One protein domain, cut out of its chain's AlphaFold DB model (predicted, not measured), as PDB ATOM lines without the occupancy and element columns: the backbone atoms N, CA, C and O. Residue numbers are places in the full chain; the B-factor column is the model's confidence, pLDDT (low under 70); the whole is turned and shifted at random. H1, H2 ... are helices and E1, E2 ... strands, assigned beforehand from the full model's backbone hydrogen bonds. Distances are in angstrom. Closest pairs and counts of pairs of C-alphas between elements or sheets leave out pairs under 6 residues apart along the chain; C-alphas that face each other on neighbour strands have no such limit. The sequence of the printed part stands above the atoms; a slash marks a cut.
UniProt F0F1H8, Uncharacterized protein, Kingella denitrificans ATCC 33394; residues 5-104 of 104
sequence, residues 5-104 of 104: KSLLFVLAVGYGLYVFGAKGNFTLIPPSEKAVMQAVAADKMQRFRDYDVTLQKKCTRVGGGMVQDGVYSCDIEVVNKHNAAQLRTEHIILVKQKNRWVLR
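What this domain is: This is residues 5 to 104 of the 104 residues of an uncharacterized protein of Kingella denitrificans ATCC 33394 (UniProt F0F1H8). A strongly twisted sheet of five strands curls round one short helix, H2, and a longer helix, H1, leads away from this body as an arm, of which residues 5 to 16 stand free. Two long strands, E3 and E4, make the length of the sheet, while E1, E2 and E5 are short strands along its edges. The printed part has 100 residues with two named helices and five named strands; along the chain H1 and H2 come first and the five strands follow; the class is mixed, helices and strands, and the sheet is branched, with the antiparallel neighbour pairs E1 and E3, E2 and E3, E3 and E4, and E4 and E5. The whole is elongated, spanning 53 by 29 by 20 A, and only just loose, close to compact, with a radius of gyration of the C-alphas of 15.7 A.

How they stand to each other: H1, residues 5 to 23, is not on the sheet and is apart from H2, residues 33 to 42. H2 is on the sheet. It touches E5, residues 100 to 103, with the closest C-alphas, those of Ala 39 and Val 102, 5.0 A apart. It also touches E1, residues 51 to 55, where the closest C-alphas, those of Glu 33 and Leu 55, are 6.0 A apart. E3, residues 71 to 80, has three neighbours in staggered pairing: E1 beside its residues 76 to 80 and E2, residues 60 to 63, beside 71 to 73 lie on one side, and E4, residues 87 to 97, lies on the other side. E2, E3, E4 and E5 form a meander, each strand the antiparallel neighbour of the one before. N 54 and O 77 of E1 and E3 are 2.8 A apart, within hydrogen-bond range, as are N 60 and O 73 of the hairpin E2 and E3 at 2.8 A. In the hairpin E3 and E4, N 74 and O 92 are within hydrogen-bond range at 2.8 A, and in the hairpin E4 and E5, N 97 and O 100 at 2.8 A. In H1 and H2 every O i to N i+4 pair is within hydrogen-bond range.

Where its parts are: H1 begins at C-alpha 5, (14.662, -29.255, 7.415), and is 26.4 A long from first to last C-alpha; H2 measures 13.9 A. E1 is 12.8 A long, E2 9.2 A, E3 27.5 A and E4 29.6 A. E4 begins at C-alpha 87, (61.455, -41.784, 14.152). E5, 9.9 A long, ends at C-alpha 103, (53.880, -35.306, -4.208).

The domain as a whole: The C-alphas of Lys 5 and Asn 83, the two farthest apart, are 53.6 A from each other. Without residues 5 to 16, the body spans 41 by 21 by 20 A. The printed part has no cut, and no link is long. The mean pLDDT of the printed part is 73.5; it is under 70 in residues 5 to 28, 44 to 48, 66 to 67 and 84 to 85.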
ATOM      1  N   LYS A   5      14.262 -30.070   8.576       51.88
ATOM      2  CA  LYS A   5      14.662 -29.255   7.415       51.88
ATOM      3  C   LYS A   5      16.046 -28.630   7.614       51.88
ATOM      4  O   LYS A   5      16.869 -28.697   6.711       51.88
ATOM      5  N   SER A   6      16.322 -28.098   8.807       56.72
ATOM      6  CA  SER A   6      17.627 -27.502   9.135       56.72
ATOM      7  C   SER A   6      18.761 -28.532   9.057       56.72
ATOM      8  O   SER A   6      19.806 -28.256   8.476       56.72
ATOM      9  N   LEU A   7      18.530 -29.757   9.548       57.19
ATOM     10  CA  LEU A   7      19.518 -30.838   9.481       57.19
ATOM     11  C   LEU A   7      19.831 -31.253   8.034       57.19
ATOM     12  O   LEU A   7      20.993 -31.470   7.695       57.19
ATOM     13  N   LEU A   8      18.811 -31.307   7.168       59.50
ATOM     14  CA  LEU A   8      18.964 -31.597   5.737       59.50
ATOM     15  C   LEU A   8      19.794 -30.533   5.010       59.50
ATOM     16  O   LEU A   8      20.641 -30.889   4.197       59.50
ATOM     17  N   PHE A   9      19.603 -29.247   5.322       60.03
ATOM     18  CA  PHE A   9      20.420 -28.179   4.737       60.03
ATOM     19  C   PHE A   9      21.884 -28.267   5.178       60.03
ATOM     20  O   PHE A   9      22.777 -28.156   4.344       60.03
ATOM     21  N   VAL A  10      22.146 -28.538   6.459       60.75
ATOM     22  CA  VAL A  10      23.516 -28.706   6.971       60.75
ATOM     23  C   VAL A  10      24.201 -29.915   6.325       60.75
ATOM     24  O   VAL A  10      25.346 -29.814   5.883       60.75
ATOM     25  N   LEU A  11      23.490 -31.039   6.197       58.72
ATOM     26  CA  LEU A  11      23.987 -32.238   5.518       58.72
ATOM     27  C   LEU A  11      24.235 -32.000   4.024       58.72
ATOM     28  O   LEU A  11      25.269 -32.422   3.513       58.72
ATOM     29  N   ALA A  12      23.338 -31.299   3.328       58.50
ATOM     30  CA  ALA A  12      23.480 -31.003   1.904       58.50
ATOM     31  C   ALA A  12      24.640 -30.038   1.622       58.50
ATOM     32  O   ALA A  12      25.402 -30.261   0.685       58.50
ATOM     33  N   VAL A  13      24.825 -29.006   2.451       61.00
ATOM     34  CA  VAL A  13      25.965 -28.082   2.340       61.00
ATOM     35  C   VAL A  13      27.273 -28.799   2.683       61.00
ATOM     36  O   VAL A  13      28.256 -28.650   1.962       61.00
ATOM     37  N   GLY A  14      27.282 -29.644   3.720       56.88
ATOM     38  CA  GLY A  14      28.440 -30.466   4.073       56.88
ATOM     39  C   GLY A  14      28.823 -31.460   2.971       56.88
ATOM     40  O   GLY A  14      29.996 -31.573   2.619       56.88
ATOM     41  N   TYR A  15      27.838 -32.134   2.369       54.66
ATOM     42  CA  TYR A  15      28.060 -33.061   1.257       54.66
ATOM     43  C   TYR A  15      28.467 -32.327  -0.023       54.66
ATOM     44  O   TYR A  15      29.353 -32.784  -0.738       54.66
ATOM     45  N   GLY A  16      27.887 -31.151  -0.277       55.72
ATOM     46  CA  GLY A  16      28.302 -30.241  -1.336       55.72
ATOM     47  C   GLY A  16      29.776 -29.881  -1.191       55.72
ATOM     48  O   GLY A  16      30.550 -30.159  -2.093       55.72
ATOM     49  N   LEU A  17      30.205 -29.383  -0.031       57.16
ATOM     50  CA  LEU A  17      31.614 -29.075   0.239       57.16
ATOM     51  C   LEU A  17      32.530 -30.301   0.091       57.16
ATOM     52  O   LEU A  17      33.624 -30.176  -0.460       57.16
ATOM     53  N   TYR A  18      32.078 -31.487   0.513       53.53
ATOM     54  CA  TYR A  18      32.829 -32.733   0.344       53.53
ATOM     55  C   TYR A  18      32.999 -33.106  -1.134       53.53
ATOM     56  O   TYR A  18      34.115 -33.358  -1.582       53.53
ATOM     57  N   VAL A  19      31.920 -33.093  -1.919       56.09
ATOM     58  CA  VAL A  19      31.950 -33.439  -3.348       56.09
ATOM     59  C   VAL A  19      32.664 -32.360  -4.171       56.09
ATOM     60  O   VAL A  19      33.442 -32.698  -5.060       56.09
ATOM     61  N   PHE A  20      32.479 -31.076  -3.850       53.59
ATOM     62  CA  PHE A  20      33.191 -29.954  -4.475       53.59
ATOM     63  C   PHE A  20      34.699 -30.027  -4.206       53.59
ATOM     64  O   PHE A  20      35.503 -29.859  -5.124       53.59
ATOM     65  N   GLY A  21      35.090 -30.344  -2.970       53.91
ATOM     66  CA  GLY A  21      36.484 -30.548  -2.592       53.91
ATOM     67  C   GLY A  21      37.092 -31.834  -3.151       53.91
ATOM     68  O   GLY A  21      38.293 -31.870  -3.398       53.91
ATOM     69  N   ALA A  22      36.298 -32.883  -3.382       52.97
ATOM     70  CA  ALA A  22      36.787 -34.207  -3.772       52.97
ATOM     71  C   ALA A  22      36.627 -34.553  -5.261       52.97
ATOM     72  O   ALA A  22      37.052 -35.641  -5.638       52.97
ATOM     73  N   LYS A  23      35.999 -33.707  -6.095       55.38
ATOM     74  CA  LYS A  23      35.845 -33.960  -7.548       55.38
ATOM     75  C   LYS A  23      36.469 -32.912  -8.475       55.38
ATOM     76  O   LYS A  23      36.704 -33.233  -9.636       55.38
ATOM     77  N   GLY A  24      36.757 -31.693  -8.012       56.78
ATOM     78  CA  GLY A  24      37.435 -30.671  -8.825       56.78
ATOM     79  C   GLY A  24      38.898 -30.463  -8.429       56.78
ATOM     80  O   GLY A  24      39.295 -30.816  -7.323       56.78
ATOM     81  N   ASN A  25      39.703 -29.805  -9.272       61.28
ATOM     82  CA  ASN A  25      41.084 -29.381  -8.948       61.28
ATOM     83  C   ASN A  25      41.146 -28.269  -7.876       61.28
ATOM     84  O   ASN A  25      42.147 -27.574  -7.733       61.28
ATOM     85  N   PHE A  26      40.073 -28.093  -7.106       64.50
ATOM     86  CA  PHE A  26      39.998 -27.121  -6.035       64.50
ATOM     87  C   PHE A  26      40.881 -27.547  -4.867       64.50
ATOM     88  O   PHE A  26      40.788 -28.664  -4.348       64.50
ATOM     89  N   THR A  27      41.725 -26.617  -4.456       68.94
ATOM     90  CA  THR A  27      42.727 -26.741  -3.396       68.94
ATOM     91  C   THR A  27      42.406 -25.773  -2.264       68.94
ATOM     92  O   THR A  27      43.303 -25.229  -1.638       68.94
ATOM     93  N   LEU A  28      41.118 -25.487  -2.056       67.31
ATOM     94  CA  LEU A  28      40.644 -24.625  -0.972       67.31
ATOM     95  C   LEU A  28      40.700 -25.357   0.379       67.31
ATOM     96  O   LEU A  28      40.939 -24.757   1.423       67.31
ATOM     97  N   ILE A  29      40.461 -26.670   0.339       72.19
ATOM     98  CA  ILE A  29      40.459 -27.556   1.500       72.19
ATOM     99  C   ILE A  29      41.814 -28.277   1.534       72.19
ATOM    100  O   ILE A  29      42.204 -28.855   0.514       72.19
ATOM    101  N   PRO A  30      42.526 -28.267   2.677       73.75
ATOM    102  CA  PRO A  30      43.771 -29.010   2.820       73.75
ATOM    103  C   PRO A  30      43.559 -30.516   2.601       73.75
ATOM    104  O   PRO A  30      42.469 -31.033   2.877       73.75
ATOM    105  N   PRO A  31      44.589 -31.244   2.138       77.12
ATOM    106  CA  PRO A  31      44.514 -32.694   2.027       77.12
ATOM    107  C   PRO A  31      44.221 -33.328   3.391       77.12
ATOM    108  O   PRO A  31      44.757 -32.919   4.421       77.12
ATOM    109  N   SER A  32      43.352 -34.339   3.391       79.50
ATOM    110  CA  SER A  32      43.116 -35.177   4.566       79.50
ATOM    111  C   SER A  32      44.264 -36.166   4.752       79.50
ATOM    112  O   SER A  32      44.923 -36.534   3.783       79.50
ATOM    113  N   GLU A  33      44.460 -36.667   5.970       78.94
ATOM    114  CA  GLU A  33      45.490 -37.672   6.276       78.94
ATOM    115  C   GLU A  33      45.453 -38.871   5.319       78.94
ATOM    116  O   GLU A  33      46.473 -39.242   4.745       78.94
ATOM    117  N   LYS A  34      44.259 -39.407   5.032       77.75
ATOM    118  CA  LYS A  34      44.091 -40.496   4.058       77.75
ATOM    119  C   LYS A  34      44.591 -40.119   2.663       77.75
ATOM    120  O   LYS A  34      45.185 -40.953   1.990       77.75
ATOM    121  N   ALA A  35      44.344 -38.886   2.222       79.50
ATOM    122  CA  ALA A  35      44.803 -38.412   0.923       79.50
ATOM    123  C   ALA A  35      46.326 -38.224   0.889       79.50
ATOM    124  O   ALA A  35      46.945 -38.544  -0.121       79.50
ATOM    125  N   VAL A  36      46.923 -37.765   1.995       81.69
ATOM    126  CA  VAL A  36      48.381 -37.684   2.155       81.69
ATOM    127  C   VAL A  36      49.002 -39.077   2.082       81.69
ATOM    128  O   VAL A  36      49.883 -39.311   1.265       81.69
ATOM    129  N   MET A  37      48.494 -40.031   2.866       79.38
ATOM    130  CA  MET A  37      48.974 -41.414   2.848       79.38
ATOM    131  C   MET A  37      48.824 -42.057   1.467       79.38
ATOM    132  O   MET A  37      49.730 -42.743   1.005       79.38
ATOM    133  N   GLN A  38      47.700 -41.819   0.781       80.94
ATOM    134  CA  GLN A  38      47.503 -42.289  -0.590       80.94
ATOM    135  C   GLN A  38      48.497 -41.661  -1.563       80.94
ATOM    136  O   GLN A  38      48.998 -42.372  -2.426       80.94
ATOM    137  N   ALA A  39      48.794 -40.366  -1.428       82.31
ATOM    138  CA  ALA A  39      49.787 -39.688  -2.251       82.31
ATOM    139  C   ALA A  39      51.181 -40.290  -2.028       82.31
ATOM    140  O   ALA A  39      51.835 -40.661  -2.995       82.31
ATOM    141  N   VAL A  40      51.587 -40.481  -0.769       79.88
ATOM    142  CA  VAL A  40      52.880 -41.082  -0.400       79.88
ATOM    143  C   VAL A  40      52.987 -42.529  -0.891       79.88
ATOM    144  O   VAL A  40      54.007 -42.929  -1.451       79.88
ATOM    145  N   ALA A  41      51.917 -43.316  -0.748       77.56
ATOM    146  CA  ALA A  41      51.869 -44.691  -1.242       77.56
ATOM    147  C   ALA A  41      51.888 -44.767  -2.780       77.56
ATOM    148  O   ALA A  41      52.517 -45.663  -3.347       77.56
ATOM    149  N   ALA A  42      51.205 -43.839  -3.459       74.94
ATOM    150  CA  ALA A  42      51.140 -43.775  -4.919       74.94
ATOM    151  C   ALA A  42      52.453 -43.301  -5.548       74.94
ATOM    152  O   ALA A  42      52.829 -43.807  -6.604       74.94
ATOM    153  N   ASP A  43      53.155 -42.380  -4.888       72.62
ATOM    154  CA  ASP A  43      54.456 -41.865  -5.322       72.62
ATOM    155  C   ASP A  43      55.560 -42.934  -5.253       72.62
ATOM    156  O   ASP A  43      56.625 -42.777  -5.843       72.62
ATOM    157  N   LYS A  44      55.292 -44.074  -4.593       59.31
ATOM    158  CA  LYS A  44      56.235 -45.192  -4.444       59.31
ATOM    159  C   LYS A  44      57.624 -44.705  -4.039       59.31
ATOM    160  O   LYS A  44      58.621 -45.207  -4.564       59.31
ATOM    161  N   MET A  45      57.713 -43.762  -3.100       61.62
ATOM    162  CA  MET A  45      58.999 -43.435  -2.501       61.62
ATOM    163  C   MET A  45      59.571 -44.728  -1.918       61.62
ATOM    164  O   MET A  45      59.150 -45.187  -0.857       61.62
ATOM    165  N   GLN A  46      60.530 -45.335  -2.629       58.81
ATOM    166  CA  GLN A  46      61.250 -46.528  -2.174       58.81
ATOM    167  C   GLN A  46      61.789 -46.315  -0.758       58.81
ATOM    168  O   GLN A  46      61.860 -47.262   0.017       58.81
ATOM    169  N   ARG A  47      62.081 -45.055  -0.411       64.38
ATOM    170  CA  ARG A  47      62.520 -44.609   0.907       64.38
ATOM    171  C   ARG A  47      61.528 -44.900   2.041       64.38
ATOM    172  O   ARG A  47      61.994 -45.124   3.145       64.38
ATOM    173  N   PHE A  48      60.216 -44.946   1.801       68.50
ATOM    174  CA  PHE A  48      59.208 -45.174   2.852       68.50
ATOM    175  C   PHE A  48      58.578 -46.564   2.830       68.50
ATOM    176  O   PHE A  48      57.664 -46.840   3.598       68.50
ATOM    177  N   ARG A  49      59.045 -47.470   1.965       70.50
ATOM    178  CA  ARG A  49      58.472 -48.821   1.868       70.50
ATOM    179  C   ARG A  49      58.552 -49.575   3.202       70.50
ATOM    180  O   ARG A  49      57.586 -50.223   3.622       70.50
ATOM    181  N   ASP A  50      59.685 -49.411   3.873       75.06
ATOM    182  CA  ASP A  50      60.015 -50.039   5.152       75.06
ATOM    183  C   ASP A  50      59.695 -49.137   6.355       75.06
ATOM    184  O   ASP A  50      60.091 -49.436   7.480       75.06
ATOM    185  N   TYR A  51      58.967 -48.037   6.132       74.44
ATOM    186  CA  TYR A  51      58.575 -47.089   7.169       74.44
ATOM    187  C   TYR A  51      57.048 -47.019   7.277       74.44
ATOM    188  O   TYR A  51      56.330 -47.070   6.278       74.44
ATOM    189  N   ASP A  52      56.537 -46.925   8.498       80.69
ATOM    190  CA  ASP A  52      55.170 -46.503   8.766       80.69
ATOM    191  C   ASP A  52      55.120 -44.982   8.732       80.69
ATOM    192  O   ASP A  52      55.883 -44.311   9.424       80.69
ATOM    193  N   VAL A  53      54.249 -44.450   7.879       79.31
ATOM    194  CA  VAL A  53      54.100 -43.013   7.655       79.31
ATOM    195  C   VAL A  53      52.830 -42.548   8.344       79.31
ATOM    196  O   VAL A  53      51.752 -43.050   8.037       79.31
ATOM    197  N   THR A  54      52.936 -41.568   9.227       82.81
ATOM    198  CA  THR A  54      51.814 -40.915   9.903       82.81
ATOM    199  C   THR A  54      51.855 -39.420   9.635       82.81
ATOM    200  O   THR A  54      52.915 -38.821   9.476       82.81
ATOM    201  N   LEU A  55      50.691 -38.781   9.544       81.31
ATOM    202  CA  LEU A  55      50.643 -37.329   9.408       81.31
ATOM    203  C   LEU A  55      50.768 -36.707  10.804       81.31
ATOM    204  O   LEU A  55      49.873 -36.883  11.626       81.31
ATOM    205  N   GLN A  56      51.836 -35.952  11.067       77.88
ATOM    206  CA  GLN A  56      52.022 -35.328  12.382       77.88
ATOM    207  C   GLN A  56      51.025 -34.181  12.593       77.88
ATOM    208  O   GLN A  56      50.429 -34.029  13.662       77.88
ATOM    209  N   LYS A  57      50.858 -33.332  11.571       78.62
ATOM    210  CA  LYS A  57      50.042 -32.113  11.636       78.62
ATOM    211  C   LYS A  57      49.253 -31.890  10.357       78.62
ATOM    212  O   LYS A  57      49.600 -32.378   9.285       78.62
ATOM    213  N   LYS A  58      48.184 -31.093  10.466       77.62
ATOM    214  CA  LYS A  58      47.422 -30.646   9.294       77.62
ATOM    215  C   LYS A  58      48.351 -29.935   8.312       77.62
ATOM    216  O   LYS A  58      49.140 -29.082   8.704       77.62
ATOM    217  N   CYS A  59      48.197 -30.262   7.038       82.56
ATOM    218  CA  CYS A  59      48.976 -29.659   5.971       82.56
ATOM    219  C   CYS A  59      48.696 -28.162   5.841       82.56
ATOM    220  O   CYS A  59      47.539 -27.729   5.823       82.56
ATOM    221  N   THR A  60      49.760 -27.383   5.694       84.19
ATOM    222  CA  THR A  60      49.707 -25.927   5.582       84.19
ATOM    223  C   THR A  60      49.836 -25.526   4.124       84.19
ATOM    224  O   THR A  60      50.676 -26.058   3.403       84.19
ATOM    225  N   ARG A  61      49.016 -24.583   3.655       83.81
ATOM    226  CA  ARG A  61      49.180 -24.056   2.297       83.81
ATOM    227  C   ARG A  61      50.434 -23.187   2.248       83.81
ATOM    228  O   ARG A  61      50.507 -22.194   2.963       83.81
ATOM    229  N   VAL A  62      51.383 -23.541   1.388       87.31
ATOM    230  CA  VAL A  62      52.657 -22.820   1.220       87.31
ATOM    231  C   VAL A  62      52.718 -22.003  -0.067       87.31
ATOM    232  O   VAL A  62      53.565 -21.130  -0.198       87.31
ATOM    233  N   GLY A  63      51.807 -22.237  -1.013       83.25
ATOM    234  CA  GLY A  63      51.773 -21.478  -2.259       83.25
ATOM    235  C   GLY A  63      50.663 -21.916  -3.205       83.25
ATOM    236  O   GLY A  63      49.739 -22.629  -2.810       83.25
ATOM    237  N   GLY A  64      50.773 -21.497  -4.465       79.75
ATOM    238  CA  GLY A  64      49.807 -21.815  -5.516       79.75
ATOM    239  C   GLY A  64      48.585 -20.899  -5.534       79.75
ATOM    240  O   GLY A  64      48.543 -19.863  -4.864       79.75
ATOM    241  N   GLY A  65      47.589 -21.270  -6.334       72.44
ATOM    242  CA  GLY A  65      46.369 -20.483  -6.463       72.44
ATOM    243  C   GLY A  65      45.486 -20.580  -5.219       72.44
ATOM    244  O   GLY A  65      45.451 -21.587  -4.506       72.44
ATOM    245  N   MET A  66      44.741 -19.504  -4.945       64.44
ATOM    246  CA  MET A  66      43.844 -19.462  -3.788       64.44
ATOM    247  C   MET A  66      42.728 -20.505  -3.871       64.44
ATOM    248  O   MET A  66      42.296 -21.004  -2.838       64.44
ATOM    249  N   VAL A  67      42.284 -20.815  -5.090       64.69
ATOM    250  CA  VAL A  67      41.091 -21.619  -5.377       64.69
ATOM    251  C   VAL A  67      41.451 -22.947  -6.057       64.69
ATOM    252  O   VAL A  67      40.839 -23.969  -5.752       64.69
ATOM    253  N   GLN A  68      42.458 -22.953  -6.934       74.25
ATOM    254  CA  GLN A  68      42.967 -24.120  -7.669       74.25
ATOM    255  C   GLN A  68      44.500 -24.120  -7.639       74.25
ATOM    256  O   GLN A  68      45.098 -23.084  -7.358       74.25
ATOM    257  N   ASP A  69      45.129 -25.266  -7.912       74.25
ATOM    258  CA  ASP A  69      46.596 -25.423  -7.969       74.25
ATOM    259  C   ASP A  69      47.342 -24.993  -6.692       74.25
ATOM    260  O   ASP A  69      48.513 -24.614  -6.714       74.25
ATOM    261  N   GLY A  70      46.656 -25.037  -5.555       79.38
ATOM    262  CA  GLY A  70      47.216 -24.796  -4.236       79.38
ATOM    263  C   GLY A  70      48.257 -25.850  -3.881       79.38
ATOM    264  O   GLY A  70      48.056 -27.055  -4.053       79.38
ATOM    265  N   VAL A  71      49.369 -25.361  -3.356       86.06
ATOM    266  CA  VAL A  71      50.510 -26.148  -2.912       86.06
ATOM    267  C   VAL A  71      50.444 -26.249  -1.398       86.06
ATOM    268  O   VAL A  71      50.403 -25.231  -0.698       86.06
ATOM    269  N   TYR A  72      50.428 -27.475  -0.893       87.44
ATOM    270  CA  TYR A  72      50.359 -27.766   0.530       87.44
ATOM    271  C   TYR A  72      51.645 -28.433   0.992       87.44
ATOM    272  O   TYR A  72      52.109 -29.376   0.370       87.44
ATOM    273  N   SER A  73      52.206 -27.954   2.092       88.38
ATOM    274  CA  SER A  73      53.294 -28.611   2.805       88.38
ATOM    275  C   SER A  73      52.715 -29.401   3.966       88.38
ATOM    276  O   SER A  73      51.906 -28.875   4.733       88.38
ATOM    277  N   CYS A  74      53.120 -30.655   4.096       87.31
ATOM    278  CA  CYS A  74      52.720 -31.538   5.179       87.31
ATOM    279  C   CYS A  74      53.952 -32.072   5.891       87.31
ATOM    280  O   CYS A  74      54.924 -32.455   5.241       87.31
ATOM    281  N   ASP A  75      53.852 -32.174   7.209       88.00
ATOM    282  CA  ASP A  75      54.872 -32.812   8.030       88.00
ATOM    283  C   ASP A  75      54.406 -34.235   8.313       88.00
ATOM    284  O   ASP A  75      53.377 -34.450   8.967       88.00
ATOM    285  N   ILE A  76      55.134 -35.204   7.769       85.44
ATOM    286  CA  ILE A  76      54.899 -36.621   8.019       85.44
ATOM    287  C   ILE A  76      55.942 -37.139   9.000       85.44
ATOM    288  O   ILE A  76      57.117 -36.798   8.926       85.44
ATOM    289  N   GLU A  77      55.513 -37.971   9.929       86.81
ATOM    290  CA  GLU A  77      56.401 -38.792  10.731       86.81
ATOM    291  C   GLU A  77      56.559 -40.140  10.050       86.81
ATOM    292  O   GLU A  77      55.593 -40.749   9.601       86.81
ATOM    293  N   VAL A  78      57.801 -40.590   9.949       84.69
ATOM    294  CA  VAL A  78      58.149 -41.885   9.393       84.69
ATOM    295  C   VAL A  78      58.880 -42.686  10.456       84.69
ATOM    296  O   VAL A  78      59.877 -42.237  11.026       84.69
ATOM    297  N   VAL A  79      58.355 -43.868  10.745       82.75
ATOM    298  CA  VAL A  79      58.877 -44.786  11.758       82.75
ATOM    299  C   VAL A  79      59.335 -46.047  11.054       82.75
ATOM    300  O   VAL A  79      58.563 -46.666  10.333       82.75
ATOM    301  N   ASN A  80      60.598 -46.438  11.220       80.69
ATOM    302  CA  ASN A  80      61.092 -47.651  10.572       80.69
ATOM    303  C   ASN A  80      60.400 -48.896  11.162       80.69
ATOM    304  O   ASN A  80      60.446 -49.114  12.374       80.69
ATOM    305  N   LYS A  81      59.815 -49.744  10.308       78.56
ATOM    306  CA  LYS A  81      59.102 -50.971  10.711       78.56
ATOM    307  C   LYS A  81      60.003 -51.991  11.401       78.56
ATOM    308  O   LYS A  81      59.548 -52.747  12.252       78.56
ATOM    309  N   HIS A  82      61.281 -52.018  11.037       78.12
ATOM    310  CA  HIS A  82      62.288 -52.897  11.627       78.12
ATOM    311  C   HIS A  82      62.972 -52.281  12.851       78.12
ATOM    312  O   HIS A  82      63.549 -53.011  13.653       78.12
ATOM    313  N   ASN A  83      62.925 -50.956  13.008       76.56
ATOM    314  CA  ASN A  83      63.527 -50.265  14.141       76.56
ATOM    315  C   ASN A  83      62.708 -49.033  14.548       76.56
ATOM    316  O   ASN A  83      62.982 -47.910  14.119       76.56
ATOM    317  N   ALA A  84      61.737 -49.244  15.437       68.94
ATOM    318  CA  ALA A  84      60.833 -48.201  15.918       68.94
ATOM    319  C   ALA A  84      61.541 -47.025  16.624       68.94
ATOM    320  O   ALA A  84      60.946 -45.962  16.783       68.94
ATOM    321  N   ALA A  85      62.812 -47.175  17.020       69.00
ATOM    322  CA  ALA A  85      63.602 -46.081  17.587       69.00
ATOM    323  C   ALA A  85      63.995 -45.020  16.542       69.00
ATOM    324  O   ALA A  85      64.396 -43.914  16.899       69.00
ATOM    325  N   GLN A  86      63.889 -45.337  15.249       71.88
ATOM    326  CA  GLN A  86      64.222 -44.420  14.168       71.88
ATOM    327  C   GLN A  86      62.967 -43.685  13.683       71.88
ATOM    328  O   GLN A  86      62.436 -43.971  12.610       71.88
ATOM    329  N   LEU A  87      62.506 -42.738  14.503       77.25
ATOM    330  CA  LEU A  87      61.455 -41.784  14.152       77.25
ATOM    331  C   LEU A  87      62.087 -40.571  13.463       77.25
ATOM    332  O   LEU A  87      63.016 -39.954  13.989       77.25
ATOM    333  N   ARG A  88      61.608 -40.241  12.265       79.94
ATOM    334  CA  ARG A  88      62.031 -39.049  11.522       79.94
ATOM    335  C   ARG A  88      60.815 -38.260  11.082       79.94
ATOM    336  O   ARG A  88      59.836 -38.840  10.635       79.94
ATOM    337  N   THR A  89      60.896 -36.942  11.171       82.62
ATOM    338  CA  THR A  89      59.906 -36.061  10.553       82.62
ATOM    339  C   THR A  89      60.425 -35.662   9.178       82.62
ATOM    340  O   THR A  89      61.536 -35.144   9.064       82.62
ATOM    341  N   GLU A  90      59.647 -35.929   8.135       82.44
ATOM    342  CA  GLU A  90      59.921 -35.479   6.776       82.44
ATOM    343  C   GLU A  90      58.868 -34.469   6.323       82.44
ATOM    344  O   GLU A  90      57.676 -34.583   6.613       82.44
ATOM    345  N   HIS A  91      59.333 -33.461   5.592       86.94
ATOM    346  CA  HIS A  91      58.489 -32.438   4.997       86.94
ATOM    347  C   HIS A  91      58.185 -32.840   3.558       86.94
ATOM    348  O   HIS A  91      59.101 -32.972   2.745       86.94
ATOM    349  N   ILE A  92      56.908 -33.018   3.233       86.44
ATOM    350  CA  ILE A  92      56.465 -33.349   1.878       86.44
ATOM    351  C   ILE A  92      55.613 -32.224   1.307       86.44
ATOM    352  O   ILE A  92      54.803 -31.607   2.003       86.44
ATOM    353  N   ILE A  93      55.775 -31.978   0.012       89.00
ATOM    354  CA  ILE A  93      54.973 -31.004  -0.718       89.00
ATOM    355  C   ILE A  93      53.956 -31.770  -1.549       89.00
ATOM    356  O   ILE A  93      54.305 -32.645  -2.332       89.00
ATOM    357  N   LEU A  94      52.687 -31.425  -1.377       86.69
ATOM    358  CA  LEU A  94      51.565 -31.992  -2.098       86.69
ATOM    359  C   LEU A  94      50.938 -30.949  -3.010       86.69
ATOM    360  O   LEU A  94      50.668 -29.808  -2.620       86.69
ATOM    361  N   VAL A  95      50.623 -31.388  -4.218       86.38
ATOM    362  CA  VAL A  95      49.816 -30.647  -5.182       86.38
ATOM    363  C   VAL A  95      48.665 -31.514  -5.651       86.38
ATOM    364  O   VAL A  95      48.744 -32.742  -5.658       86.38
ATOM    365  N   LYS A  96      47.563 -30.883  -6.041       80.12
ATOM    366  CA  LYS A  96      46.410 -31.610  -6.563       80.12
ATOM    367  C   LYS A  96      46.502 -31.701  -8.080       80.12
ATOM    368  O   LYS A  96      46.401 -30.693  -8.766       80.12
ATOM    369  N   GLN A  97      46.659 -32.909  -8.608       77.06
ATOM    370  CA  GLN A  97      46.649 -33.185 -10.041       77.06
ATOM    371  C   GLN A  97      45.532 -34.159 -10.388       77.06
ATOM    372  O   GLN A  97      45.431 -35.232  -9.796       77.06
ATOM    373  N   LYS A  98      44.695 -33.806 -11.374       73.81
ATOM    374  CA  LYS A  98      43.595 -34.664 -11.859       73.81
ATOM    375  C   LYS A  98      42.763 -35.236 -10.704       73.81
ATOM    376  O   LYS A  98      42.494 -36.435 -10.648       73.81
ATOM    377  N   ASN A  99      42.389 -34.366  -9.762       70.56
ATOM    378  CA  ASN A  99      41.612 -34.724  -8.577       70.56
ATOM    379  C   ASN A  99      42.299 -35.689  -7.578       70.56
ATOM    380  O   ASN A  99      41.650 -36.250  -6.698       70.56
ATOM    381  N   ARG A 100      43.615 -35.876  -7.677       76.62
ATOM    382  CA  ARG A 100      44.414 -36.656  -6.727       76.62
ATOM    383  C   ARG A 100      45.497 -35.782  -6.128       76.62
ATOM    384  O   ARG A 100      46.056 -34.929  -6.808       76.62
ATOM    385  N   TRP A 101      45.780 -35.992  -4.854       81.94
ATOM    386  CA  TRP A 101      46.955 -35.399  -4.236       81.94
ATOM    387  C   TRP A 101      48.170 -36.208  -4.665       81.94
ATOM    388  O   TRP A 101      48.152 -37.436  -4.599       81.94
ATOM    389  N   VAL A 102      49.182 -35.515  -5.161       83.38
ATOM    390  CA  VAL A 102      50.449 -36.095  -5.595       83.38
ATOM    391  C   VAL A 102      51.577 -35.309  -4.955       83.38
ATOM    392  O   VAL A 102      51.430 -34.106  -4.714       83.38
ATOM    393  N   LEU A 103      52.678 -35.991  -4.654       83.38
ATOM    394  CA  LEU A 103      53.880 -35.306  -4.208       83.38
ATOM    395  C   LEU A 103      54.468 -34.494  -5.368       83.38
ATOM    396  O   LEU A 103      54.301 -34.852  -6.537       83.38
ATOM    397  N   ARG A 104      55.074 -33.356  -5.034       79.19
ATOM    398  CA  ARG A 104      55.763 -32.464  -5.969       79.19
ATOM    399  C   ARG A 104      57.258 -32.461  -5.705       79.19
ATOM    400  O   ARG A 104      57.624 -32.436  -4.511       79.19
TER     401      ARG A 104